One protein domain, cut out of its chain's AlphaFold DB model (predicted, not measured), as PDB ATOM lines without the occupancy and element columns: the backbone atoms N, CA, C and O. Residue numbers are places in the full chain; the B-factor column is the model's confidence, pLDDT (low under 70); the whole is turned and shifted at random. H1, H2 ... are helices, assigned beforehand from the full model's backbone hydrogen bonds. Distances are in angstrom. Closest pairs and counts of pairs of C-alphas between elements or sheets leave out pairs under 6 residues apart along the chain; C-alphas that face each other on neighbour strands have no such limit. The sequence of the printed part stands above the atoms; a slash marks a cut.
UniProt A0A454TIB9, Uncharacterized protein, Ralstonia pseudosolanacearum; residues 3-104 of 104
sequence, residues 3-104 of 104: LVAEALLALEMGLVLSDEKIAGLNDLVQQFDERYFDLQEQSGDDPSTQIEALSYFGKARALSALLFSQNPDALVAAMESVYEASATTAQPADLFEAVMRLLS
ATOM      1  N   LEU A   3      -8.278  27.278 -28.382       95.62
ATOM      2  CA  LEU A   3      -8.352  25.920 -27.834       95.62
ATOM      3  C   LEU A   3      -8.085  25.851 -26.318       95.62
ATOM      4  O   LEU A   3      -8.793  25.155 -25.599       95.62
ATOM      5  N   VAL A   4      -7.103  26.607 -25.816       96.19
ATOM      6  CA  VAL A   4      -6.775  26.648 -24.377       96.19
ATOM      7  C   VAL A   4      -7.900  27.306 -23.579       96.19
ATOM      8  O   VAL A   4      -8.254  26.831 -22.507       96.19
ATOM      9  N   ALA A   5      -8.490  28.382 -24.109       96.75
ATOM     10  CA  ALA A   5      -9.614  29.054 -23.459       96.75
ATOM     11  C   ALA A   5     -10.859  28.156 -23.410       96.75
ATOM     12  O   ALA A   5     -11.538  28.097 -22.390       96.75
ATOM     13  N   GLU A   6     -11.132  27.418 -24.487       95.88
ATOM     14  CA  GLU A   6     -12.212  26.431 -24.523       95.88
ATOM     15  C   GLU A   6     -11.987  25.285 -23.531       95.88
ATOM     16  O   GLU A   6     -12.935  24.834 -22.895       95.88
ATOM     17  N   ALA A   7     -10.744  24.828 -23.382       96.69
ATOM     18  CA  ALA A   7     -10.384  23.779 -22.438       96.69
ATOM     19  C   ALA A   7     -10.512  24.224 -20.975       96.69
ATOM     20  O   ALA A   7     -11.042  23.478 -20.154       96.69
ATOM     21  N   LEU A   8     -10.114  25.458 -20.657       97.00
ATOM     22  CA  LEU A   8     -10.341  26.050 -19.336       97.00
ATOM     23  C   LEU A   8     -11.834  26.191 -19.028       97.00
ATOM     24  O   LEU A   8     -12.271  25.796 -17.952       97.00
ATOM     25  N   LEU A   9     -12.628  26.678 -19.987       96.81
ATOM     26  CA  LEU A   9     -14.079  26.769 -19.821       96.81
ATOM     27  C   LEU A   9     -14.710  25.385 -19.609       96.81
ATOM     28  O   LEU A   9     -15.603  25.233 -18.781       96.81
ATOM     29  N   ALA A  10     -14.240  24.365 -20.334       95.69
ATOM     30  CA  ALA A  10     -14.697  22.995 -20.139       95.69
ATOM     31  C   ALA A  10     -14.388  22.498 -18.718       95.69
ATOM     32  O   ALA A  10     -15.288  21.979 -18.062       95.69
ATOM     33  N   LEU A  11     -13.171  22.730 -18.210       95.56
ATOM     34  CA  LEU A  11     -12.798  22.412 -16.829       95.56
ATOM     35  C   LEU A  11     -13.702  23.127 -15.810       95.56
ATOM     36  O   LEU A  11     -14.247  22.476 -14.922       95.56
ATOM     37  N   GLU A  12     -13.914  24.438 -15.959       96.38
ATOM     38  CA  GLU A  12     -14.785  25.229 -15.074       96.38
ATOM     39  C   GLU A  12     -16.232  24.717 -15.053       96.38
ATOM     40  O   GLU A  12     -16.898  24.747 -14.019       96.38
ATOM     41  N   MET A  13     -16.720  24.228 -16.193       96.38
ATOM     42  CA  MET A  13     -18.075  23.699 -16.344       96.38
ATOM     43  C   MET A  13     -18.189  22.195 -16.037       96.38
ATOM     44  O   MET A  13     -19.292  21.652 -16.119       96.38
ATOM     45  N   GLY A  14     -17.087  21.508 -15.712       94.88
ATOM     46  CA  GLY A  14     -17.062  20.053 -15.516       94.88
ATOM     47  C   GLY A  14     -17.386  19.257 -16.788       94.88
ATOM     48  O   GLY A  14     -17.972  18.176 -16.714       94.88
ATOM     49  N   LEU A  15     -17.065  19.810 -17.959       96.00
ATOM     50  CA  LEU A  15     -17.286  19.197 -19.264       96.00
ATOM     51  C   LEU A  15     -16.045  18.440 -19.734       96.00
ATOM     52  O   LEU A  15     -14.914  18.880 -19.539       96.00
ATOM     53  N   VAL A  16     -16.287  17.331 -20.430       95.81
ATOM     54  CA  VAL A  16     -15.244  16.536 -21.082       95.81
ATOM     55  C   VAL A  16     -14.990  17.079 -22.486       95.81
ATOM     56  O   VAL A  16     -15.926  17.334 -23.250       95.81
ATOM     57  N   LEU A  17     -13.720  17.261 -22.830       97.00
ATOM     58  CA  LEU A  17     -13.289  17.661 -24.164       97.00
ATOM     59  C   LEU A  17     -13.452  16.526 -25.182       97.00
ATOM     60  O   LEU A  17     -13.387  15.349 -24.846       97.00
ATOM     61  N   SER A  18     -13.641  16.883 -26.455       97.19
ATOM     62  CA  SER A  18     -13.605  15.902 -27.543       97.19
ATOM     63  C   SER A  18     -12.180  15.409 -27.799       97.19
ATOM     64  O   SER A  18     -11.217  16.147 -27.577       97.19
ATOM     65  N   ASP A  19     -12.050  14.208 -28.369       97.06
ATOM     66  CA  ASP A  19     -10.755  13.622 -28.749       97.06
ATOM     67  C   ASP A  19      -9.933  14.549 -29.658       97.06
ATOM     68  O   ASP A  19      -8.724  14.663 -29.498       97.06
ATOM     69  N   GLU A  20     -10.588  15.278 -30.568       97.69
ATOM     70  CA  GLU A  20      -9.944  16.284 -31.426       97.69
ATOM     71  C   GLU A  20      -9.310  17.421 -30.609       97.69
ATOM     72  O   GLU A  20      -8.182  17.833 -30.876       97.69
ATOM     73  N   LYS A  21     -10.009  17.917 -29.581       97.31
ATOM     74  CA  LYS A  21      -9.489  18.975 -28.706       97.31
ATOM     75  C   LYS A  21      -8.370  18.456 -27.808       97.31
ATOM     76  O   LYS A  21      -7.396  19.171 -27.596       97.31
ATOM     77  N   ILE A  22      -8.488  17.220 -27.320       97.94
ATOM     78  CA  ILE A  22      -7.433  16.543 -26.554       97.94
ATOM     79  C   ILE A  22      -6.180  16.368 -27.419       97.94
ATOM     80  O   ILE A  22      -5.082  16.691 -26.971       97.94
ATOM     81  N   ALA A  23      -6.321  15.915 -28.667       97.88
ATOM     82  CA  ALA A  23      -5.210  15.809 -29.608       97.88
ATOM     83  C   ALA A  23      -4.561  17.178 -29.863       97.88
ATOM     84  O   ALA A  23      -3.354  17.319 -29.706       97.88
ATOM     85  N   GLY A  24      -5.360  18.217 -30.127       98.06
ATOM     86  CA  GLY A  24      -4.834  19.568 -30.336       98.06
ATOM     87  C   GLY A  24      -4.106  20.146 -29.115       98.06
ATOM     88  O   GLY A  24      -3.126  20.870 -29.271       98.06
ATOM     89  N   LEU A  25      -4.550  19.836 -27.893       97.75
ATOM     90  CA  LEU A  25      -3.832  20.223 -26.676       97.75
ATOM     91  C   LEU A  25      -2.513  19.452 -26.526       97.75
ATOM     92  O   LEU A  25      -1.516  20.064 -26.154       97.75
ATOM     93  N   ASN A  26      -2.487  18.154 -26.848       98.12
ATOM     94  CA  ASN A  26      -1.252  17.361 -26.850       98.12
ATOM     95  C   ASN A  26      -0.230  17.906 -27.857       98.12
ATOM     96  O   ASN A  26       0.932  18.090 -27.499       98.12
ATOM     97  N   ASP A  27      -0.664  18.257 -29.070       98.38
ATOM     98  CA  ASP A  27       0.208  18.867 -30.080       98.38
ATOM     99  C   ASP A  27       0.814  20.186 -29.577       98.38
ATOM    100  O   ASP A  27       1.965  20.509 -29.875       98.38
ATOM    101  N   LEU A  28       0.052  20.974 -28.810       98.19
ATOM    102  CA  LEU A  28       0.543  22.216 -28.210       98.19
ATOM    103  C   LEU A  28       1.532  21.973 -27.068       98.19
ATOM    104  O   LEU A  28       2.508  22.715 -26.963       98.19
ATOM    105  N   VAL A  29       1.299  20.957 -26.228       98.38
ATOM    106  CA  VAL A  29       2.274  20.531 -25.208       98.38
ATOM    107  C   VAL A  29       3.587  20.168 -25.887       98.38
ATOM    108  O   VAL A  29       4.622  20.721 -25.520       98.38
ATOM    109  N   GLN A  30       3.534  19.318 -26.915       98.31
ATOM    110  CA  GLN A  30       4.720  18.884 -27.645       98.31
ATOM    111  C   GLN A  30       5.472  20.068 -28.265       98.31
ATOM    112  O   GLN A  30       6.679  20.178 -28.080       98.31
ATOM    113  N   GLN A  31       4.775  21.003 -28.918       98.44
ATOM    114  CA  GLN A  31       5.401  22.205 -29.485       98.44
ATOM    115  C   GLN A  31       6.104  23.069 -28.427       98.44
ATOM    116  O   GLN A  31       7.157  23.652 -28.696       98.44
ATOM    117  N   PHE A  32       5.529  23.197 -27.229       98.50
ATOM    118  CA  PHE A  32       6.157  23.956 -26.148       98.50
ATOM    119  C   PHE A  32       7.332  23.214 -25.510       98.50
ATOM    120  O   PHE A  32       8.331  23.863 -25.204       98.50
ATOM    121  N   ASP A  33       7.249  21.892 -25.363       98.25
ATOM    122  CA  ASP A  33       8.366  21.068 -24.897       98.25
ATOM    123  C   ASP A  33       9.533  21.093 -25.896       98.25
ATOM    124  O   ASP A  33      10.668  21.350 -25.501       98.25
ATOM    125  N   GLU A  34       9.267  20.925 -27.194       98.38
ATOM    126  CA  GLU A  34      10.276  21.040 -28.257       98.38
ATOM    127  C   GLU A  34      10.962  22.407 -28.212       98.38
ATOM    128  O   GLU A  34      12.189  22.496 -28.170       98.38
ATOM    129  N   ARG A  35      10.182  23.490 -28.102       98.31
ATOM    130  CA  ARG A  35      10.743  24.840 -28.006       98.31
ATOM    131  C   ARG A  35      11.565  25.051 -26.733       98.31
ATOM    132  O   ARG A  35      12.557  25.777 -26.772       98.31
ATOM    133  N   TYR A  36      11.162  24.453 -25.613       97.88
ATOM    134  CA  TYR A  36      11.946  24.461 -24.381       97.88
ATOM    135  C   TYR A  36      13.300  23.768 -24.577       97.88
ATOM    136  O   TYR A  36      14.322  24.344 -24.202       97.88
ATOM    137  N   PHE A  37      13.321  22.581 -25.189       96.69
ATOM    138  CA  PHE A  37      14.558  21.842 -25.444       96.69
ATOM    139  C   PHE A  37      15.482  22.578 -26.418       96.69
ATOM    140  O   PHE A  37      16.657  22.754 -26.106       96.69
ATOM    141  N   ASP A  38      14.945  23.117 -27.515       97.12
ATOM    142  CA  ASP A  38      15.708  23.932 -28.467       97.12
ATOM    143  C   ASP A  38      16.394  25.122 -27.779       97.12
ATOM    144  O   ASP A  38      17.561  25.424 -28.035       97.12
ATOM    145  N   LEU A  39      15.666  25.820 -26.901       96.75
ATOM    146  CA  LEU A  39      16.191  26.970 -26.165       96.75
ATOM    147  C   LEU A  39      17.201  26.555 -25.093       96.75
ATOM    148  O   LEU A  39      18.194  27.253 -24.910       96.75
ATOM    149  N   GLN A  40      16.988  25.429 -24.407       94.06
ATOM    150  CA  GLN A  40      17.965  24.871 -23.467       94.06
ATOM    151  C   GLN A  40      19.293  24.570 -24.166       94.06
ATOM    152  O   GLN A  40      20.337  25.007 -23.683       94.06
ATOM    153  N   GLU A  41      19.255  23.919 -25.332       93.25
ATOM    154  CA  GLU A  41      20.450  23.616 -26.131       93.25
ATOM    155  C   GLU A  41      21.181  24.881 -26.606       93.25
ATOM    156  O   GLU A  41      22.411  24.913 -26.646       93.25
ATOM    157  N   GLN A  42      20.437  25.943 -26.933       90.62
ATOM    158  CA  GLN A  42      20.992  27.220 -27.395       90.62
ATOM    159  C   GLN A  42      21.494  28.121 -26.261       90.62
ATOM    160  O   GLN A  42      22.341  28.979 -26.504       90.62
ATOM    161  N   SER A  43      20.967  27.957 -25.045       86.62
ATOM    162  CA  SER A  43      21.144  28.931 -23.966       86.62
ATOM    163  C   SER A  43      22.587  29.083 -23.494       86.62
ATOM    164  O   SER A  43      23.001  30.199 -23.187       86.62
ATOM    165  N   GLY A  44      23.370  27.999 -23.440       85.12
ATOM    166  CA  GLY A  44      24.664  28.024 -22.756       85.12
ATOM    167  C   GLY A  44      24.527  28.660 -21.363       85.12
ATOM    168  O   GLY A  44      23.713  28.217 -20.553       85.12
ATOM    169  N   ASP A  45      25.263  29.751 -21.129       84.75
ATOM    170  CA  ASP A  45      25.188  30.555 -19.898       84.75
ATOM    171  C   ASP A  45      24.356  31.852 -20.043       84.75
ATOM    172  O   ASP A  45      24.398  32.693 -19.146       84.75
ATOM    173  N   ASP A  46      23.621  32.065 -21.147       95.06
ATOM    174  CA  ASP A  46      22.778  33.258 -21.347       95.06
ATOM    175  C   ASP A  46      21.513  33.204 -20.466       95.06
ATOM    176  O   ASP A  46      20.583  32.433 -20.747       95.06
ATOM    177  N   PRO A  47      21.401  34.065 -19.434       92.75
ATOM    178  CA  PRO A  47      20.251  34.054 -18.536       92.75
ATOM    179  C   PRO A  47      18.939  34.423 -19.237       92.75
ATOM    180  O   PRO A  47      17.869  33.999 -18.804       92.75
ATOM    181  N   SER A  48      18.991  35.218 -20.311       94.31
ATOM    182  CA  SER A  48      17.789  35.644 -21.030       94.31
ATOM    183  C   SER A  48      17.147  34.483 -21.789       94.31
ATOM    184  O   SER A  48      15.937  34.274 -21.684       94.31
ATOM    185  N   THR A  49      17.963  33.667 -22.460       93.56
ATOM    186  CA  THR A  49      17.509  32.449 -23.140       93.56
ATOM    187  C   THR A  49      17.026  31.404 -22.137       93.56
ATOM    188  O   THR A  49      16.013  30.752 -22.383       93.56
ATOM    189  N   GLN A  50      17.673  31.284 -20.970       94.38
ATOM    190  CA  GLN A  50      17.199  30.395 -19.899       94.38
ATOM    191  C   GLN A  50      15.815  30.804 -19.374       94.38
ATOM    192  O   GLN A  50      14.947  29.948 -19.196       94.38
ATOM    193  N   ILE A  51      15.566  32.102 -19.168       94.94
ATOM    194  CA  ILE A  51      14.244  32.604 -18.757       94.94
ATOM    195  C   ILE A  51      13.189  32.309 -19.833       94.94
ATOM    196  O   ILE A  51      12.079  31.887 -19.505       94.94
ATOM    197  N   GLU A  52      13.523  32.499 -21.113       96.94
ATOM    198  CA  GLU A  52      12.620  32.162 -22.217       96.94
ATOM    199  C   GLU A  52      12.309  30.657 -22.241       96.94
ATOM    200  O   GLU A  52      11.137  30.278 -22.311       96.94
ATOM    201  N   ALA A  53      13.327  29.802 -22.097       96.81
ATOM    202  CA  ALA A  53      13.167  28.352 -22.028       96.81
ATOM    203  C   ALA A  53      12.215  27.958 -20.889       96.81
ATOM    204  O   ALA A  53      11.237  27.243 -21.112       96.81
ATOM    205  N   LEU A  54      12.436  28.490 -19.683       95.94
ATOM    206  CA  LEU A  54      11.573  28.236 -18.527       95.94
ATOM    207  C   LEU A  54      10.134  28.725 -18.747       95.94
ATOM    208  O   LEU A  54       9.195  28.101 -18.253       95.94
ATOM    209  N   SER A  55       9.923  29.794 -19.525       97.06
ATOM    210  CA  SER A  55       8.570  30.211 -19.908       97.06
ATOM    211  C   SER A  55       7.873  29.167 -20.784       97.06
ATOM    212  O   SER A  55       6.687  28.903 -20.575       97.06
ATOM    213  N   TYR A  56       8.574  28.566 -21.751       98.25
ATOM    214  CA  TYR A  56       8.016  27.497 -22.586       98.25
ATOM    215  C   TYR A  56       7.756  26.218 -21.793       98.25
ATOM    216  O   TYR A  56       6.662  25.667 -21.899       98.25
ATOM    217  N   PHE A  57       8.684  25.836 -20.914       98.06
ATOM    218  CA  PHE A  57       8.483  24.740 -19.969       98.06
ATOM    219  C   PHE A  57       7.214  24.952 -19.133       98.06
ATOM    220  O   PHE A  57       6.334  24.095 -19.099       98.06
ATOM    221  N   GLY A  58       7.055  26.138 -18.536       98.00
ATOM    222  CA  GLY A  58       5.871  26.476 -17.747       98.00
ATOM    223  C   GLY A  58       4.561  26.355 -18.529       98.00
ATOM    224  O   GLY A  58       3.576  25.825 -18.016       98.00
ATOM    225  N   LYS A  59       4.549  26.794 -19.795       97.94
ATOM    226  CA  LYS A  59       3.381  26.644 -20.678       97.94
ATOM    227  C   LYS A  59       3.070  25.176 -20.966       97.94
ATOM    228  O   LYS A  59       1.897  24.812 -20.938       97.94
ATOM    229  N   ALA A  60       4.086  24.348 -21.217       98.38
ATOM    230  CA  ALA A  60       3.901  22.921 -21.462       98.38
ATOM    231  C   ALA A  60       3.288  22.222 -20.241       98.38
ATOM    232  O   ALA A  60       2.256  21.573 -20.375       98.38
ATOM    233  N   ARG A  61       3.844  22.426 -19.037       98.38
ATOM    234  CA  ARG A  61       3.302  21.845 -17.791       98.38
ATOM    235  C   ARG A  61       1.879  22.334 -17.486       98.38
ATOM    236  O   ARG A  61       1.025  21.544 -17.098       98.38
ATOM    237  N   ALA A  62       1.575  23.611 -17.733       97.25
ATOM    238  CA  ALA A  62       0.216  24.134 -17.561       97.25
ATOM    239  C   ALA A  62      -0.804  23.454 -18.494       97.25
ATOM    240  O   ALA A  62      -1.924  23.155 -18.077       97.25
ATOM    241  N   LEU A  63      -0.427  23.187 -19.749       97.75
ATOM    242  CA  LEU A  63      -1.277  22.443 -20.679       97.75
ATOM    243  C   LEU A  63      -1.369  20.953 -20.322       97.75
ATOM    244  O   LEU A  63      -2.460  20.393 -20.425       97.75
ATOM    245  N   SER A  64      -0.285  20.334 -19.843       98.12
ATOM    246  CA  SER A  64      -0.314  18.967 -19.305       98.12
ATOM    247  C   SER A  64      -1.308  18.845 -18.151       98.12
ATOM    248  O   SER A  64      -2.144  17.948 -18.164       98.12
ATOM    249  N   ALA A  65      -1.308  19.788 -17.202       97.25
ATOM    250  CA  ALA A  65      -2.283  19.806 -16.109       97.25
ATOM    251  C   ALA A  65      -3.733  19.890 -16.623       97.25
ATOM    252  O   ALA A  65      -4.614  19.182 -16.138       97.25
ATOM    253  N   LEU A  66      -3.986  20.708 -17.652       96.19
ATOM    254  CA  LEU A  66      -5.312  20.837 -18.267       96.19
ATOM    255  C   LEU A  66      -5.749  19.567 -19.020       96.19
ATOM    256  O   LEU A  66      -6.931  19.239 -19.045       96.19
ATOM    257  N   LEU A  67      -4.806  18.835 -19.614       97.31
ATOM    258  CA  LEU A  67      -5.058  17.516 -20.199       97.31
ATOM    259  C   LEU A  67      -5.369  16.477 -19.120       97.31
ATOM    260  O   LEU A  67      -6.349  15.742 -19.240       97.31
ATOM    261  N   PHE A  68      -4.584  16.438 -18.042       96.94
ATOM    262  CA  PHE A  68      -4.819  15.527 -16.922       96.94
ATOM    263  C   PHE A  68      -6.137  15.800 -16.202       96.94
ATOM    264  O   PHE A  68      -6.757  14.862 -15.703       96.94
ATOM    265  N   SER A  69      -6.626  17.041 -16.225       95.31
ATOM    266  CA  SER A  69      -7.951  17.382 -15.707       95.31
ATOM    267  C   SER A  69      -9.097  16.653 -16.429       95.31
ATOM    268  O   SER A  69     -10.213  16.641 -15.920       95.31
ATOM    269  N   GLN A  70      -8.853  16.087 -17.617       95.50
ATOM    270  CA  GLN A  70      -9.825  15.292 -18.376       95.50
ATOM    271  C   GLN A  70      -9.809  13.805 -17.987       95.50
ATOM    272  O   GLN A  70     -10.592  13.021 -18.527       95.50
ATOM    273  N   ASN A  71      -8.922  13.388 -17.076       95.88
ATOM    274  CA  ASN A  71      -8.885  12.011 -16.602       95.88
ATOM    275  C   ASN A  71     -10.162  11.699 -15.794       95.88
ATOM    276  O   ASN A  71     -10.506  12.459 -14.887       95.88
ATOM    277  N   PRO A  72     -10.875  10.594 -16.089       94.00
ATOM    278  CA  PRO A  72     -12.098  10.237 -15.370       94.00
ATOM    279  C   PRO A  72     -11.858   9.872 -13.898       94.00
ATOM    280  O   PRO A  72     -12.792   9.928 -13.098       94.00
ATOM    281  N   ASP A  73     -10.633   9.488 -13.529       96.00
ATOM    282  CA  ASP A  73     -10.241   9.308 -12.136       96.00
ATOM    283  C   ASP A  73      -9.811  10.657 -11.543       96.00
ATOM    284  O   ASP A  73      -8.734  11.183 -11.836       96.00
ATOM    285  N   ALA A  74     -10.663  11.209 -10.678       92.31
ATOM    286  CA  ALA A  74     -10.436  12.500 -10.038       92.31
ATOM    287  C   ALA A  74      -9.166  12.537  -9.170       92.31
ATOM    288  O   ALA A  74      -8.552  13.597  -9.047       92.31
ATOM    289  N   LEU A  75      -8.756  11.407  -8.580       93.62
ATOM    290  CA  LEU A  75      -7.522  11.344  -7.799       93.62
ATOM    291  C   LEU A  75      -6.307  11.459  -8.720       93.62
ATOM    292  O   LEU A  75      -5.402  12.237  -8.426       93.62
ATOM    293  N   VAL A  76      -6.314  10.747  -9.851       96.31
ATOM    294  CA  VAL A  76      -5.248  10.847 -10.861       96.31
ATOM    295  C   VAL A  76      -5.199  12.258 -11.445       96.31
ATOM    296  O   VAL A  76      -4.133  12.867 -11.469       96.31
ATOM    297  N   ALA A  77      -6.349  12.816 -11.839       95.44
ATOM    298  CA  ALA A  77      -6.443  14.176 -12.366       95.44
ATOM    299  C   ALA A  77      -5.838  15.215 -11.406       95.44
ATOM    300  O   ALA A  77      -5.040  16.061 -11.817       95.44
ATOM    301  N   ALA A  78      -6.189  15.136 -10.117       93.75
ATOM    302  CA  ALA A  78      -5.669  16.035  -9.094       93.75
ATOM    303  C   ALA A  78      -4.168  15.827  -8.843       93.75
ATOM    304  O   ALA A  78      -3.425  16.806  -8.792       93.75
ATOM    305  N   MET A  79      -3.710  14.577  -8.709       95.44
ATOM    306  CA  MET A  79      -2.297  14.265  -8.468       95.44
ATOM    307  C   MET A  79      -1.398  14.793  -9.586       95.44
ATOM    308  O   MET A  79      -0.411  15.469  -9.300       95.44
ATOM    309  N   GLU A  80      -1.762  14.534 -10.839       97.44
ATOM    310  CA  GLU A  80      -0.975  14.973 -11.989       97.44
ATOM    311  C   GLU A  80      -1.014  16.500 -12.136       97.44
ATOM    312  O   GLU A  80       0.021  17.131 -12.327       97.44
ATOM    313  N   SER A  81      -2.169  17.139 -11.919       95.50
ATOM    314  CA  SER A  81      -2.259  18.608 -11.941       95.50
ATOM    315  C   SER A  81      -1.347  19.264 -10.896       95.50
ATOM    316  O   SER A  81      -0.696  20.274 -11.175       95.50
ATOM    317  N   VAL A  82      -1.277  18.692  -9.689       95.50
ATOM    318  CA  VAL A  82      -0.387  19.172  -8.620       95.50
ATOM    319  C   VAL A  82       1.075  18.909  -8.963       95.50
ATOM    320  O   VAL A  82       1.908  19.785  -8.735       95.50
ATOM    321  N   TYR A  83       1.398  17.745  -9.529       96.12
ATOM    322  CA  TYR A  83       2.750  17.420  -9.975       96.12
ATOM    323  C   TYR A  83       3.253  18.424 -11.023       96.12
ATOM    324  O   TYR A  83       4.309  19.033 -10.833       96.12
ATOM    325  N   GLU A  84       2.462  18.686 -12.062       97.44
ATOM    326  CA  GLU A  84       2.783  19.647 -13.124       97.44
ATOM    327  C   GLU A  84       2.955  21.078 -12.580       97.44
ATOM    328  O   GLU A  84       3.914  21.781 -12.916       97.44
ATOM    329  N   ALA A  85       2.076  21.507 -11.667       95.44
ATOM    330  CA  ALA A  85       2.215  22.793 -10.985       95.44
ATOM    331  C   ALA A  85       3.491  22.853 -10.122       95.44
ATOM    332  O   ALA A  85       4.196  23.865 -10.123       95.44
ATOM    333  N   SER A  86       3.834  21.763  -9.429       96.62
ATOM    334  CA  SER A  86       5.026  21.686  -8.576       96.62
ATOM    335  C   SER A  86       6.331  21.814  -9.365       96.62
ATOM    336  O   SER A  86       7.298  22.377  -8.856       96.62
ATOM    337  N   ALA A  87       6.347  21.366 -10.624       95.62
ATOM    338  CA  ALA A  87       7.519  21.439 -11.489       95.62
ATOM    339  C   ALA A  87       7.853  22.874 -11.934       95.62
ATOM    340  O   ALA A  87       8.990  23.154 -12.305       95.62
ATOM    341  N   THR A  88       6.874  23.785 -11.909       94.75
ATOM    342  CA  THR A  88       7.005  25.147 -12.464       94.75
ATOM    343  C   THR A  88       7.080  26.247 -11.412       94.75
ATOM    344  O   THR A  88       7.465  27.374 -11.722       94.75
ATOM    345  N   THR A  89       6.724  25.943 -10.164       92.75
ATOM    346  CA  THR A  89       6.801  26.887  -9.048       92.75
ATOM    347  C   THR A  89       8.182  26.877  -8.395       92.75
ATOM    348  O   THR A  89       8.832  25.842  -8.276       92.75
ATOM    349  N   ALA A  90       8.616  28.031  -7.890       92.56
ATOM    350  CA  ALA A  90       9.847  28.139  -7.106       92.56
ATOM    351  C   ALA A  90       9.719  27.533  -5.692       92.56
ATOM    352  O   ALA A  90      10.728  27.319  -5.021       92.56
ATOM    353  N   GLN A  91       8.491  27.290  -5.222       94.31
ATOM    354  CA  GLN A  91       8.184  26.851  -3.855       94.31
ATOM    355  C   GLN A  91       7.230  25.641  -3.865       94.31
ATOM    356  O   GLN A  91       6.073  25.754  -3.461       94.31
ATOM    357  N   PRO A  92       7.676  24.461  -4.336       94.12
ATOM    358  CA  PRO A  92       6.812  23.283  -4.415       94.12
ATOM    359  C   PRO A  92       6.317  22.817  -3.037       94.12
ATOM    360  O   PRO A  92       5.198  22.329  -2.932       94.12
ATOM    361  N   ALA A  93       7.102  23.010  -1.972       94.75
ATOM    362  CA  ALA A  93       6.699  22.657  -0.608       94.75
ATOM    363  C   ALA A  93       5.440  23.416  -0.149       94.75
ATOM    364  O   ALA A  93       4.523  22.801   0.397       94.75
ATOM    365  N   ASP A  94       5.365  24.717  -0.435       95.81
ATOM    366  CA  ASP A  94       4.231  25.566  -0.057       95.81
ATOM    367  C   ASP A  94       2.966  25.177  -0.839       95.81
ATOM    368  O   ASP A  94       1.865  25.149  -0.284       95.81
ATOM    369  N   LEU A  95       3.124  24.800  -2.117       94.75
ATOM    370  CA  LEU A  95       2.042  24.233  -2.927       94.75
ATOM    371  C   LEU A  95       1.515  22.932  -2.307       94.75
ATOM    372  O   LEU A  95       0.306  22.789  -2.129       94.75
ATOM    373  N   PHE A  96       2.402  21.995  -1.959       93.25
ATOM    374  CA  PHE A  96       1.995  20.733  -1.339       93.25
ATOM    375  C   PHE A  96       1.289  20.957  -0.003       93.25
ATOM    376  O   PHE A  96       0.263  20.330   0.252       93.25
ATOM    377  N   GLU A  97       1.779  21.872   0.833       95.06
ATOM    378  CA  GLU A  97       1.112  22.212   2.088       95.06
ATOM    379  C   GLU A  97      -0.296  22.779   1.844       95.06
ATOM    380  O   GLU A  97      -1.252  22.370   2.509       95.06
ATOM    381  N   ALA A  98      -0.451  23.677   0.868       94.50
ATOM    382  CA  ALA A  98      -1.751  24.232   0.501       94.50
ATOM    383  C   ALA A  98      -2.729  23.149   0.011       94.50
ATOM    384  O   ALA A  98      -3.882  23.133   0.440       94.50
ATOM    385  N   VAL A  99      -2.265  22.219  -0.828       92.88
ATOM    386  CA  VAL A  99      -3.067  21.081  -1.304       92.88
ATOM    387  C   VAL A  99      -3.481  20.183  -0.138       92.88
ATOM    388  O   VAL A  99      -4.658  19.861  -0.004       92.88
ATOM    389  N   MET A 100      -2.552  19.826   0.754       91.62
ATOM    390  CA  MET A 100      -2.855  18.971   1.906       91.62
ATOM    391  C   MET A 100      -3.883  19.602   2.849       91.62
ATOM    392  O   MET A 100      -4.747  18.889   3.349       91.62
ATOM    393  N   ARG A 101      -3.842  20.926   3.049       94.81
ATOM    394  CA  ARG A 101      -4.841  21.658   3.849       94.81
ATOM    395  C   ARG A 101      -6.242  21.665   3.228       94.81
ATOM    396  O   ARG A 101      -7.210  21.825   3.959       94.81
ATOM    397  N   LEU A 102      -6.360  21.543   1.904       90.38
ATOM    398  CA  LEU A 102      -7.658  21.457   1.218       90.38
ATOM    399  C   LEU A 102      -8.262  20.049   1.284       90.38
ATOM    400  O   LEU A 102      -9.476  19.903   1.163       90.38
ATOM    401  N   LEU A 103      -7.417  19.027   1.433       83.88
ATOM    402  CA  LEU A 103      -7.818  17.620   1.472       83.88
ATOM    403  C   LEU A 103      -8.059  17.090   2.897       83.88
ATOM    404  O   LEU A 103      -8.636  16.013   3.042       83.88
ATOM    405  N   SER A 104      -7.592  17.810   3.923       75.38
ATOM    406  CA  SER A 104      -7.775  17.497   5.349       75.38
ATOM    407  C   SER A 104      -9.087  18.029   5.907       75.38
ATOM    408  O   SER A 104      -9.739  17.289   6.675       75.38
TER     409      SER A 104
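AT A GLANCE: This is residues 3 to 104 of the 104 residues of an uncharacterized protein of Ralstonia pseudosolanacearum (UniProt A0A454TIB9). Four helices fold back and forth in a flat zigzag, with the longest, H2, at one edge, then H3 and H4, and H5 at the opposite edge. The short helix H1 packs steeply over one face where H2 begins and H3 ends, while H5 meets H4 only near their shared turn. The printed part has 102 residues with five named helices, H1 to H5 along the chain, and no named strand; its class is all helix. It is only just compact, close to loose, with a radius of gyration of the C-alphas of 15.2 A and spans of 42 by 36 by 18 A.

IN THESE COORDINATES: H2, residues 19 to 43, is 35.7 A long and begins at C-alpha 19 (-10.755, 13.622, -28.749). H3, residues 47 to 68, is 31.2 A long. H4, residues 74 to 88, measures 21.7 A, and H5, residues 92 to 103, 16.8 A, ending at C-alpha 103 (-7.818, 17.620, 1.472). H1 holds residues 3 to 12 and measures 14.3 A.

HOW THE PARTS SIT: H2 and H3 form a helical hairpin at a shallow tilt of 20 degrees; their closest C-alphas, Tyr 36 and Ala 53, are 4.7 A apart. H3, the hub, also forms a hairpin with H4, at 3 degrees, closest at C-alphas Ala 65 and Ser 81, 4.3 A. H4 touches H5 with residues 82 to 86 alone, closest at C-alphas Ser 86 and Pro 92, 4.8 A; this hairpin has a shallow tilt of 24 degrees. H1 touches residues 21 to 25 of H2 at a steep tilt of 62 degrees, closest at C-alphas Leu 3 and Lys 21, 7.1 A. It touches residues 63 to 66 of H3 at 51 degrees, also steep, closest at C-alphas Ala 7 and Leu 66, 7.2 A. H2 and H4 are apart. Every O i to N i+4 pair is within hydrogen-bond range in H1, H2, H3 and H5, and 10 of 11 in H4.

THE WHOLE: The C-alphas farthest apart, Gln 42 and Ser 104, are 44.7 A apart. The printed part has no cut and no long link. Its mean pLDDT is 95.4, and no printed residue is under 70.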